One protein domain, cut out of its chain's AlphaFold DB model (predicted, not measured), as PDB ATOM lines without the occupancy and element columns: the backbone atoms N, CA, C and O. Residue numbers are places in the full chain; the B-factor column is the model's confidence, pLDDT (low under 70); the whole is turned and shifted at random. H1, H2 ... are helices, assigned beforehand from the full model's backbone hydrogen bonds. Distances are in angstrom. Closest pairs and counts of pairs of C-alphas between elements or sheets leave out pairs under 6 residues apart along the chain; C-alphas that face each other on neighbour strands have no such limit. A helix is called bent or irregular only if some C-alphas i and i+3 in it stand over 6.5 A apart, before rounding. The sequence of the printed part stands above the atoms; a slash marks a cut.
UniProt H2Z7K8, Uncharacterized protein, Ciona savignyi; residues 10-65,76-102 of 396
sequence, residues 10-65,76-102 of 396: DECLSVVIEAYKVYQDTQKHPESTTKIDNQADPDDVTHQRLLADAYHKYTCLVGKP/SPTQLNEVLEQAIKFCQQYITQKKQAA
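What this domain is: This is residues 10 to 65 and 76 to 102 of the 396 residues of an uncharacterized protein of Ciona savignyi (UniProt H2Z7K8). H1 and H2 lie side by side as a helical hairpin, and the longer H3 crosses one side of the pair. Residues 27 to 32, 37 to 42 and 96 to 102 stick out. The printed part has 83 residues with three named helices, no named strand: all helix, only just compact, close to loose, radius of gyration of the C-alphas 14.0 A, spans 43 by 31 by 20 A.

How they stand to each other: H1, residues 10 to 28, touches H2, residues 45 to 63, at a shallow tilt of 24 degrees, opposite ways; closest C-alphas Ala 19 and Leu 51, 5.1 A. H3, residues 77 to 102, touches H2 with residues 80 to 87 alone, at a steep tilt of 69 degrees, only just short of about perpendicular; closest C-alphas Ala 52 and Leu 84, 4.7 A. H3 touches H1 with residues 87 to 91 alone, about perpendicular at 77 degrees; closest C-alphas Ile 17 and Cys 91, 6.5 A. Packing is mostly crossed, only just: 1 of 3 pairs is shallow. Every O i to N i+4 pair is within hydrogen-bond range in H1 and H2, 20 of 22 in H3.

Where its parts are: H1 begins at C-alpha 10 (64.772, 84.465, 30.157) and spans 27.1 A; H2 spans 25.6 A. H3 spans 37.5 A to C-alpha 102 (48.676, 90.142, 36.679), only just irregular: C-alphas 78 and 81 are 6.8 A apart.

The domain as a whole: The farthest C-alphas, Gln 39 and Ala 101, are 46.5 A apart. The link H1 to H2 is long; residues 66 to 75 are cut out, a 23.8 A gap between C-alphas 65 and 76. pLDDT is under 70 in residues 30 to 45 and 63 to 65.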
ATOM      1  N   ASP A  10      65.916  84.901  29.349       84.94
ATOM      2  CA  ASP A  10      64.772  84.465  30.157       84.94
ATOM      3  C   ASP A  10      65.145  83.350  31.147       84.94
ATOM      4  O   ASP A  10      64.708  83.370  32.299       84.94
ATOM      5  N   GLU A  11      66.003  82.408  30.743       85.94
ATOM      6  CA  GLU A  11      66.548  81.391  31.652       85.94
ATOM      7  C   GLU A  11      67.407  82.030  32.745       85.94
ATOM      8  O   GLU A  11      67.231  81.720  33.924       85.94
ATOM      9  N   CYS A  12      68.285  82.971  32.388       86.12
ATOM     10  CA  CYS A  12      69.078  83.704  33.374       86.12
ATOM     11  C   CYS A  12      68.213  84.513  34.331       86.12
ATOM     12  O   CYS A  12      68.469  84.512  35.533       86.12
ATOM     13  N   LEU A  13      67.165  85.159  33.824       90.75
ATOM     14  CA  LEU A  13      66.210  85.871  34.661       90.75
ATOM     15  C   LEU A  13      65.527  84.918  35.645       90.75
ATOM     16  O   LEU A  13      65.411  85.235  36.826       90.75
ATOM     17  N   SER A  14      65.123  83.728  35.193       90.62
ATOM     18  CA  SER A  14      64.554  82.707  36.077       90.62
ATOM     19  C   SER A  14      65.534  82.302  37.182       90.62
ATOM     20  O   SER A  14      65.137  82.235  38.345       90.62
ATOM     21  N   VAL A  15      66.811  82.097  36.843       89.19
ATOM     22  CA  VAL A  15      67.869  81.759  37.813       89.19
ATOM     23  C   VAL A  15      68.081  82.889  38.825       89.19
ATOM     24  O   VAL A  15      68.189  82.619  40.019       89.19
ATOM     25  N   VAL A  16      68.068  84.153  38.389       93.00
ATOM     26  CA  VAL A  16      68.153  85.325  39.281       93.00
ATOM     27  C   VAL A  16      66.989  85.353  40.272       93.00
ATOM     28  O   VAL A  16      67.193  85.538  41.471       93.00
ATOM     29  N   ILE A  17      65.761  85.132  39.796       94.94
ATOM     30  CA  ILE A  17      64.571  85.132  40.654       94.94
ATOM     31  C   ILE A  17      64.571  83.944  41.623       94.94
ATOM     32  O   ILE A  17      64.122  84.087  42.761       94.94
ATOM     33  N   GLU A  18      65.064  82.778  41.209       91.25
ATOM     34  CA  GLU A  18      65.215  81.619  42.091       91.25
ATOM     35  C   GLU A  18      66.268  81.872  43.177       91.25
ATOM     36  O   GLU A  18      65.966  81.700  44.357       91.25
ATOM     37  N   ALA A  19      67.445  82.387  42.808       90.88
ATOM     38  CA  ALA A  19      68.483  82.779  43.761       90.88
ATOM     39  C   ALA A  19      67.974  83.831  44.760       90.88
ATOM     40  O   ALA A  19      68.260  83.750  45.953       90.88
ATOM     41  N   TYR A  20      67.147  84.777  44.304       94.25
ATOM     42  CA  TYR A  20      66.533  85.776  45.175       94.25
ATOM     43  C   TYR A  20      65.545  85.170  46.181       94.25
ATOM     44  O   TYR A  20      65.481  85.621  47.323       94.25
ATOM     45  N   LYS A  21      64.789  84.132  45.802       92.00
ATOM     46  CA  LYS A  21      63.916  83.413  46.747       92.00
ATOM     47  C   LYS A  21      64.727  82.707  47.821       92.00
ATOM     48  O   LYS A  21      64.398  82.842  48.992       92.00
ATOM     49  N   VAL A  22      65.799  82.021  47.423       88.25
ATOM     50  CA  VAL A  22      66.703  81.361  48.372       88.25
ATOM     51  C   VAL A  22      67.286  82.393  49.337       88.25
ATOM     52  O   VAL A  22      67.189  82.204  50.544       88.25
ATOM     53  N   TYR A  23      67.763  83.534  48.825       89.88
ATOM     54  CA  TYR A  23      68.235  84.650  49.648       89.88
ATOM     55  C   TYR A  23      67.170  85.164  50.635       89.88
ATOM     56  O   TYR A  23      67.466  85.446  51.796       89.88
ATOM     57  N   GLN A  24      65.908  85.286  50.214       91.19
ATOM     58  CA  GLN A  24      64.832  85.687  51.124       91.19
ATOM     59  C   GLN A  24      64.549  84.639  52.200       91.19
ATOM     60  O   GLN A  24      64.269  85.002  53.340       91.19
ATOM     61  N   ASP A  25      64.580  83.360  51.847       85.69
ATOM     62  CA  ASP A  25      64.274  82.285  52.784       85.69
ATOM     63  C   ASP A  25      65.394  82.111  53.818       85.69
ATOM     64  O   ASP A  25      65.095  81.942  55.002       85.69
ATOM     65  N   THR A  26      66.657  82.309  53.426       82.69
ATOM     66  CA  THR A  26      67.790  82.366  54.364       82.69
ATOM     67  C   THR A  26      67.678  83.545  55.331       82.69
ATOM     68  O   THR A  26      67.965  83.402  56.514       82.69
ATOM     69  N   GLN A  27      67.191  84.702  54.866       82.38
ATOM     70  CA  GLN A  27      66.981  85.878  55.724       82.38
ATOM     71  C   GLN A  27      65.807  85.707  56.705       82.38
ATOM     72  O   GLN A  27      65.809  86.300  57.781       82.38
ATOM     73  N   LYS A  28      64.793  84.902  56.362       83.12
ATOM     74  CA  LYS A  28      63.654  84.617  57.257       83.12
ATOM     75  C   LYS A  28      63.990  83.601  58.340       83.12
ATOM     76  O   LYS A  28      63.398  83.654  59.416       83.12
ATOM     77  N   HIS A  29      64.886  82.661  58.047       76.25
ATOM     78  CA  HIS A  29      65.217  81.570  58.954       76.25
ATOM     79  C   HIS A  29      66.726  81.456  59.198       76.25
ATOM     80  O   HIS A  29      67.305  80.397  58.929       76.25
ATOM     81  N   PRO A  30      67.341  82.497  59.792       68.56
ATOM     82  CA  PRO A  30      68.784  82.591  59.998       68.56
ATOM     83  C   PRO A  30      69.329  81.599  61.029       68.56
ATOM     84  O   PRO A  30      70.503  81.685  61.346       68.56
ATOM     85  N   GLU A  31      68.506  80.707  61.589       66.69
ATOM     86  CA  GLU A  31      68.932  79.604  62.468       66.69
ATOM     87  C   GLU A  31      68.769  78.222  61.807       66.69
ATOM     88  O   GLU A  31      69.328  77.232  62.274       66.69
ATOM     89  N   SER A  32      67.980  78.127  60.729       61.34
ATOM     90  CA  SER A  32      67.684  76.850  60.058       61.34
ATOM     91  C   SER A  32      68.570  76.597  58.841       61.34
ATOM     92  O   SER A  32      68.840  75.447  58.506       61.34
ATOM     93  N   THR A  33      69.026  77.668  58.188       54.28
ATOM     94  CA  THR A  33      69.841  77.612  56.966       54.28
ATOM     95  C   THR A  33      71.340  77.766  57.226       54.28
ATOM     96  O   THR A  33      72.132  77.582  56.315       54.28
ATOM     97  N   THR A  34      71.721  78.066  58.466       52.44
ATOM     98  CA  THR A  34      73.067  78.454  58.934       52.44
ATOM     99  C   THR A  34      73.562  77.519  60.042       52.44
ATOM    100  O   THR A  34      74.265  77.923  60.967       52.44
ATOM    101  N   LYS A  35      73.247  76.219  59.963       45.44
ATOM    102  CA  LYS A  35      74.133  75.223  60.592       45.44
ATOM    103  C   LYS A  35      75.396  75.114  59.737       45.44
ATOM    104  O   LYS A  35      75.612  74.113  59.064       45.44
ATOM    105  N   ILE A  36      76.160  76.198  59.712       50.41
ATOM    106  CA  ILE A  36      77.437  76.327  59.034       50.41
ATOM    107  C   ILE A  36      78.466  76.415  60.150       50.41
ATOM    108  O   ILE A  36      78.341  77.195  61.095       50.41
ATOM    109  N   ASP A  37      79.426  75.510  60.077       39.41
ATOM    110  CA  ASP A  37      80.565  75.439  60.964       39.41
ATOM    111  C   ASP A  37      81.370  76.741  60.826       39.41
ATOM    112  O   ASP A  37      82.103  76.945  59.857       39.41
ATOM    113  N   ASN A  38      81.186  77.658  61.781       47.47
ATOM    114  CA  ASN A  38      81.789  78.997  61.794       47.47
ATOM    115  C   ASN A  38      83.331  78.986  61.775       47.47
ATOM    116  O   ASN A  38      83.941  80.053  61.727       47.47
ATOM    117  N   GLN A  39      83.973  77.815  61.860       47.06
ATOM    118  CA  GLN A  39      85.426  77.688  61.819       47.06
ATOM    119  C   GLN A  39      86.012  77.231  60.481       47.06
ATOM    120  O   GLN A  39      87.225  77.373  60.322       47.06
ATOM    121  N   ALA A  40      85.223  76.734  59.522       42.38
ATOM    122  CA  ALA A  40      85.803  76.097  58.333       42.38
ATOM    123  C   ALA A  40      85.301  76.614  56.981       42.38
ATOM    124  O   ALA A  40      86.103  76.623  56.049       42.38
ATOM    125  N   ASP A  41      84.059  77.094  56.859       44.72
ATOM    126  CA  ASP A  41      83.525  77.456  55.542       44.72
ATOM    127  C   ASP A  41      83.048  78.915  55.454       44.72
ATOM    128  O   ASP A  41      82.100  79.303  56.140       44.72
ATOM    129  N   PRO A  42      83.618  79.739  54.550       51.22
ATOM    130  CA  PRO A  42      83.089  81.060  54.196       51.22
ATOM    131  C   PRO A  42      81.753  80.987  53.418       51.22
ATOM    132  O   PRO A  42      81.409  81.900  52.664       51.22
ATOM    133  N   ASP A  43      80.979  79.915  53.594       50.25
ATOM    134  CA  ASP A  43      79.832  79.562  52.768       50.25
ATOM    135  C   ASP A  43      78.546  80.325  53.097       50.25
ATOM    136  O   ASP A  43      77.596  80.261  52.326       50.25
ATOM    137  N   ASP A  44      78.490  81.156  54.138       52.34
ATOM    138  CA  ASP A  44      77.374  82.110  54.291       52.34
ATOM    139  C   ASP A  44      77.389  83.207  53.208       52.34
ATOM    140  O   ASP A  44      76.362  83.789  52.842       52.34
ATOM    141  N   VAL A  45      78.554  83.410  52.585       56.75
ATOM    142  CA  VAL A  45      78.706  84.217  51.373       56.75
ATOM    143  C   VAL A  45      78.068  83.517  50.163       56.75
ATOM    144  O   VAL A  45      77.839  84.171  49.151       56.75
ATOM    145  N   THR A  46      77.707  82.226  50.227       71.38
ATOM    146  CA  THR A  46      77.208  81.484  49.055       71.38
ATOM    147  C   THR A  46      75.892  82.017  48.529       71.38
ATOM    148  O   THR A  46      75.782  82.177  47.325       71.38
ATOM    149  N   HIS A  47      74.902  82.338  49.364       84.31
ATOM    150  CA  HIS A  47      73.588  82.770  48.867       84.31
ATOM    151  C   HIS A  47      73.617  84.201  48.325       84.31
ATOM    152  O   HIS A  47      73.030  84.493  47.280       84.31
ATOM    153  N   GLN A  48      74.349  85.088  49.004       86.94
ATOM    154  CA  GLN A  48      74.610  86.447  48.532       86.94
ATOM    155  C   GLN A  48      75.403  86.426  47.223       86.94
ATOM    156  O   GLN A  48      75.035  87.092  46.256       86.94
ATOM    157  N   ARG A  49      76.447  85.595  47.154       86.75
ATOM    158  CA  ARG A  49      77.263  85.408  45.955       86.75
ATOM    159  C   ARG A  49      76.526  84.710  44.836       86.75
ATOM    160  O   ARG A  49      76.669  85.123  43.699       86.75
ATOM    161  N   LEU A  50      75.661  83.754  45.141       88.06
ATOM    162  CA  LEU A  50      74.792  83.099  44.173       88.06
ATOM    163  C   LEU A  50      73.846  84.111  43.527       88.06
ATOM    164  O   LEU A  50      73.711  84.120  42.306       88.06
ATOM    165  N   LEU A  51      73.218  84.981  44.326       91.75
ATOM    166  CA  LEU A  51      72.349  86.036  43.812       91.75
ATOM    167  C   LEU A  51      73.138  87.060  42.984       91.75
ATOM    168  O   LEU A  51      72.722  87.397  41.873       91.75
ATOM    169  N   ALA A  52      74.279  87.525  43.494       90.12
ATOM    170  CA  ALA A  52      75.129  88.482  42.797       90.12
ATOM    171  C   ALA A  52      75.685  87.907  41.481       90.12
ATOM    172  O   ALA A  52      75.592  88.562  40.447       90.12
ATOM    173  N   ASP A  53      76.178  86.667  41.479       87.94
ATOM    174  CA  ASP A  53      76.704  85.981  40.295       87.94
ATOM    175  C   ASP A  53      75.599  85.703  39.271       87.94
ATOM    176  O   ASP A  53      75.806  85.891  38.071       87.94
ATOM    177  N   ALA A  54      74.413  85.273  39.712       89.69
ATOM    178  CA  ALA A  54      73.271  85.080  38.822       89.69
ATOM    179  C   ALA A  54      72.877  86.402  38.150       89.69
ATOM    180  O   ALA A  54      72.667  86.444  36.935       89.69
ATOM    181  N   TYR A  55      72.816  87.490  38.921       91.69
ATOM    182  CA  TYR A  55      72.475  88.814  38.407       91.69
ATOM    183  C   TYR A  55      73.564  89.369  37.484       91.69
ATOM    184  O   TYR A  55      73.262  89.931  36.430       91.69
ATOM    185  N   HIS A  56      74.833  89.146  37.815       89.31
ATOM    186  CA  HIS A  56      75.954  89.512  36.960       89.31
ATOM    187  C   HIS A  56      75.895  88.772  35.619       89.31
ATOM    188  O   HIS A  56      75.954  89.399  34.565       89.31
ATOM    189  N   LYS A  57      75.640  87.458  35.627       86.81
ATOM    190  CA  LYS A  57      75.451  86.673  34.395       86.81
ATOM    191  C   LYS A  57      74.274  87.178  33.562       86.81
ATOM    192  O   LYS A  57      74.398  87.313  32.348       86.81
ATOM    193  N   TYR A  58      73.147  87.484  34.201       89.12
ATOM    194  CA  TYR A  58      71.977  88.042  33.524       89.12
ATOM    195  C   TYR A  58      72.283  89.401  32.877       89.12
ATOM    196  O   TYR A  58      72.008  89.600  31.696       89.12
ATOM    197  N   THR A  59      72.907  90.321  33.612       87.31
ATOM    198  CA  THR A  59      73.249  91.658  33.097       87.31
ATOM    199  C   THR A  59      74.319  91.610  32.008       87.31
ATOM    200  O   THR A  59      74.230  92.373  31.048       87.31
ATOM    201  N   CYS A  60      75.275  90.680  32.077       84.19
ATOM    202  CA  CYS A  60      76.223  90.432  30.992       84.19
ATOM    203  C   CYS A  60      75.534  89.969  29.699       84.19
ATOM    204  O   CYS A  60      75.960  90.370  28.619       84.19
ATOM    205  N   LEU A  61      74.469  89.168  29.797       81.62
ATOM    206  CA  LEU A  61      73.720  88.684  28.631       81.62
ATOM    207  C   LEU A  61      72.751  89.723  28.061       81.62
ATOM    208  O   LEU A  61      72.580  89.795  26.850       81.62
ATOM    209  N   VAL A  62      72.119  90.528  28.916       82.94
ATOM    210  CA  VAL A  62      71.162  91.563  28.491       82.94
ATOM    211  C   VAL A  62      71.868  92.847  28.043       82.94
ATOM    212  O   VAL A  62      71.364  93.569  27.186       82.94
ATOM    213  N   GLY A  63      73.038  93.146  28.611       69.06
ATOM    214  CA  GLY A  63      73.702  94.442  28.488       69.06
ATOM    215  C   GLY A  63      74.621  94.634  27.280       69.06
ATOM    216  O   GLY A  63      75.001  95.778  27.031       69.06
ATOM    217  N   LYS A  64      75.017  93.590  26.531       56.00
ATOM    218  CA  LYS A  64      75.927  93.762  25.379       56.00
ATOM    219  C   LYS A  64      75.654  92.814  24.200       56.00
ATOM    220  O   LYS A  64      75.607  91.601  24.395       56.00
ATOM    221  N   PRO A  65      75.584  93.338  22.959       49.09
ATOM    222  CA  PRO A  65      75.648  92.535  21.749       49.09
ATOM    223  C   PRO A  65      77.102  92.107  21.482       49.09
ATOM    224  O   PRO A  65      78.002  92.939  21.421       49.09
ATOM    225  N   SER A  76      84.696  89.983  42.139       80.75
ATOM    226  CA  SER A  76      85.620  90.232  43.241       80.75
ATOM    227  C   SER A  76      84.838  90.442  44.547       80.75
ATOM    228  O   SER A  76      83.712  90.948  44.513       80.75
ATOM    229  N   PRO A  77      85.422  90.129  45.719       77.56
ATOM    230  CA  PRO A  77      84.765  90.359  47.009       77.56
ATOM    231  C   PRO A  77      84.345  91.820  47.232       77.56
ATOM    232  O   PRO A  77      83.342  92.086  47.881       77.56
ATOM    233  N   THR A  78      85.086  92.773  46.659       81.06
ATOM    234  CA  THR A  78      84.796  94.211  46.752       81.06
ATOM    235  C   THR A  78      83.573  94.632  45.940       81.06
ATOM    236  O   THR A  78      82.820  95.489  46.385       81.06
ATOM    237  N   GLN A  79      83.340  94.017  44.777       83.62
ATOM    238  CA  GLN A  79      82.188  94.309  43.914       83.62
ATOM    239  C   GLN A  79      80.927  93.553  44.344       83.62
ATOM    240  O   GLN A  79      79.818  93.921  43.957       83.62
ATOM    241  N   LEU A  80      81.091  92.500  45.146       85.50
ATOM    242  CA  LEU A  80      80.009  91.616  45.557       85.50
ATOM    243  C   LEU A  80      78.846  92.379  46.206       85.50
ATOM    244  O   LEU A  80      77.699  92.182  45.813       85.50
ATOM    245  N   ASN A  81      79.142  93.267  47.157       85.69
ATOM    246  CA  ASN A  81      78.118  94.008  47.898       85.69
ATOM    247  C   ASN A  81      77.338  94.975  46.996       85.69
ATOM    248  O   ASN A  81      76.112  95.033  47.068       85.69
ATOM    249  N   GLU A  82      78.027  95.683  46.099       88.81
ATOM    250  CA  GLU A  82      77.389  96.610  45.158       88.81
ATOM    251  C   GLU A  82      76.461  95.869  44.183       88.81
ATOM    252  O   GLU A  82      75.318  96.276  43.959       88.81
ATOM    253  N   VAL A  83      76.930  94.746  43.628       90.00
ATOM    254  CA  VAL A  83      76.151  93.919  42.695       90.00
ATOM    255  C   VAL A  83      74.971  93.253  43.404       90.00
ATOM    256  O   VAL A  83      73.880  93.177  42.837       90.00
ATOM    257  N   LEU A  84      75.153  92.819  44.651       90.88
ATOM    258  CA  LEU A  84      74.091  92.247  45.472       90.88
ATOM    259  C   LEU A  84      72.954  93.251  45.705       90.88
ATOM    260  O   LEU A  84      71.787  92.915  45.502       90.88
ATOM    261  N   GLU A  85      73.269  94.493  46.083       92.62
ATOM    262  CA  GLU A  85      72.247  95.528  46.271       92.62
ATOM    263  C   GLU A  85      71.461  95.808  44.987       92.62
ATOM    264  O   GLU A  85      70.234  95.970  45.021       92.62
ATOM    265  N   GLN A  86      72.148  95.845  43.843       93.06
ATOM    266  CA  GLN A  86      71.502  96.010  42.543       93.06
ATOM    267  C   GLN A  86      70.592  94.823  42.212       93.06
ATOM    268  O   GLN A  86      69.449  95.034  41.802       93.06
ATOM    269  N   ALA A  87      71.055  93.594  42.451       93.75
ATOM    270  CA  ALA A  87      70.281  92.376  42.235       93.75
ATOM    271  C   ALA A  87      68.994  92.361  43.075       93.75
ATOM    272  O   ALA A  87      67.916  92.046  42.564       93.75
ATOM    273  N   ILE A  88      69.083  92.759  44.348       94.75
ATOM    274  CA  ILE A  88      67.933  92.853  45.257       94.75
ATOM    275  C   ILE A  88      66.923  93.885  44.739       94.75
ATOM    276  O   ILE A  88      65.739  93.564  44.601       94.75
ATOM    277  N   LYS A  89      67.377  95.102  44.407       95.19
ATOM    278  CA  LYS A  89      66.513  96.169  43.869       95.19
ATOM    279  C   LYS A  89      65.825  95.726  42.576       95.19
ATOM    280  O   LYS A  89      64.610  95.887  42.442       95.19
ATOM    281  N   PHE A  90      66.576  95.108  41.667       95.44
ATOM    282  CA  PHE A  90      66.057  94.564  40.416       95.44
ATOM    283  C   PHE A  90      64.952  93.528  40.660       95.44
ATOM    284  O   PHE A  90      63.853  93.652  40.118       95.44
ATOM    285  N   CYS A  91      65.193  92.539  41.527       94.94
ATOM    286  CA  CYS A  91      64.214  91.492  41.817       94.94
ATOM    287  C   CYS A  91      62.930  92.056  42.444       94.94
ATOM    288  O   CYS A  91      61.826  91.648  42.078       94.94
ATOM    289  N   GLN A  92      63.052  93.019  43.361       94.81
ATOM    290  CA  GLN A  92      61.903  93.683  43.984       94.81
ATOM    291  C   GLN A  92      61.056  94.450  42.964       94.81
ATOM    292  O   GLN A  92      59.825  94.323  42.960       94.81
ATOM    293  N   GLN A  93      61.702  95.209  42.075       95.00
ATOM    294  CA  GLN A  93      61.024  95.926  40.997       95.00
ATOM    295  C   GLN A  93      60.336  94.955  40.034       95.00
ATOM    296  O   GLN A  93      59.148  95.120  39.755       95.00
ATOM    297  N   TYR A  94      61.033  93.900  39.601       93.81
ATOM    298  CA  TYR A  94      60.493  92.885  38.696       93.81
ATOM    299  C   TYR A  94      59.250  92.194  39.276       93.81
ATOM    300  O   TYR A  94      58.217  92.087  38.612       93.81
ATOM    301  N   ILE A  95      59.302  91.768  40.542       92.62
ATOM    302  CA  ILE A  95      58.162  91.133  41.219       92.62
ATOM    303  C   ILE A  95      56.981  92.105  41.330       92.62
ATOM    304  O   ILE A  95      55.832  91.699  41.136       92.62
ATOM    305  N   THR A  96      57.242  93.380  41.624       93.56
ATOM    306  CA  THR A  96      56.197  94.407  41.741       93.56
ATOM    307  C   THR A  96      55.518  94.664  40.397       93.56
ATOM    308  O   THR A  96      54.290  94.610  40.320       93.56
ATOM    309  N   GLN A  97      56.295  94.845  39.327       92.81
ATOM    310  CA  GLN A  97      55.763  95.012  37.971       92.81
ATOM    311  C   GLN A  97      54.954  93.788  37.529       92.81
ATOM    312  O   GLN A  97      53.840  93.924  37.026       92.81
ATOM    313  N   LYS A  98      55.453  92.573  37.791       91.44
ATOM    314  CA  LYS A  98      54.745  91.331  37.455       91.44
ATOM    315  C   LYS A  98      53.412  91.196  38.198       91.44
ATOM    316  O   LYS A  98      52.426  90.755  37.612       91.44
ATOM    317  N   LYS A  99      53.356  91.599  39.474       90.56
ATOM    318  CA  LYS A  99      52.104  91.635  40.253       90.56
ATOM    319  C   LYS A  99      51.103  92.639  39.678       90.56
ATOM    320  O   LYS A  99      49.922  92.317  39.586       90.56
ATOM    321  N   GLN A 100      51.565  93.821  39.267       90.19
ATOM    322  CA  GLN A 100      50.712  94.823  38.622       90.19
ATOM    323  C   GLN A 100      50.156  94.302  37.291       90.19
ATOM    324  O   GLN A 100      48.946  94.341  37.080       90.19
ATOM    325  N   ALA A 101      51.001  93.717  36.438       87.94
ATOM    326  CA  ALA A 101      50.576  93.131  35.165       87.94
ATOM    327  C   ALA A 101      49.507  92.034  35.349       87.94
ATOM    328  O   ALA A 101      48.503  92.013  34.636       87.94
ATOM    329  N   ALA A 102      49.667  91.167  36.355       85.81
ATOM    330  CA  ALA A 102      48.676  90.142  36.679       85.81
ATOM    331  C   ALA A 102      47.329  90.742  37.131       85.81
ATOM    332  O   ALA A 102      46.275  90.266  36.711       85.81
TER     333      ALA A 102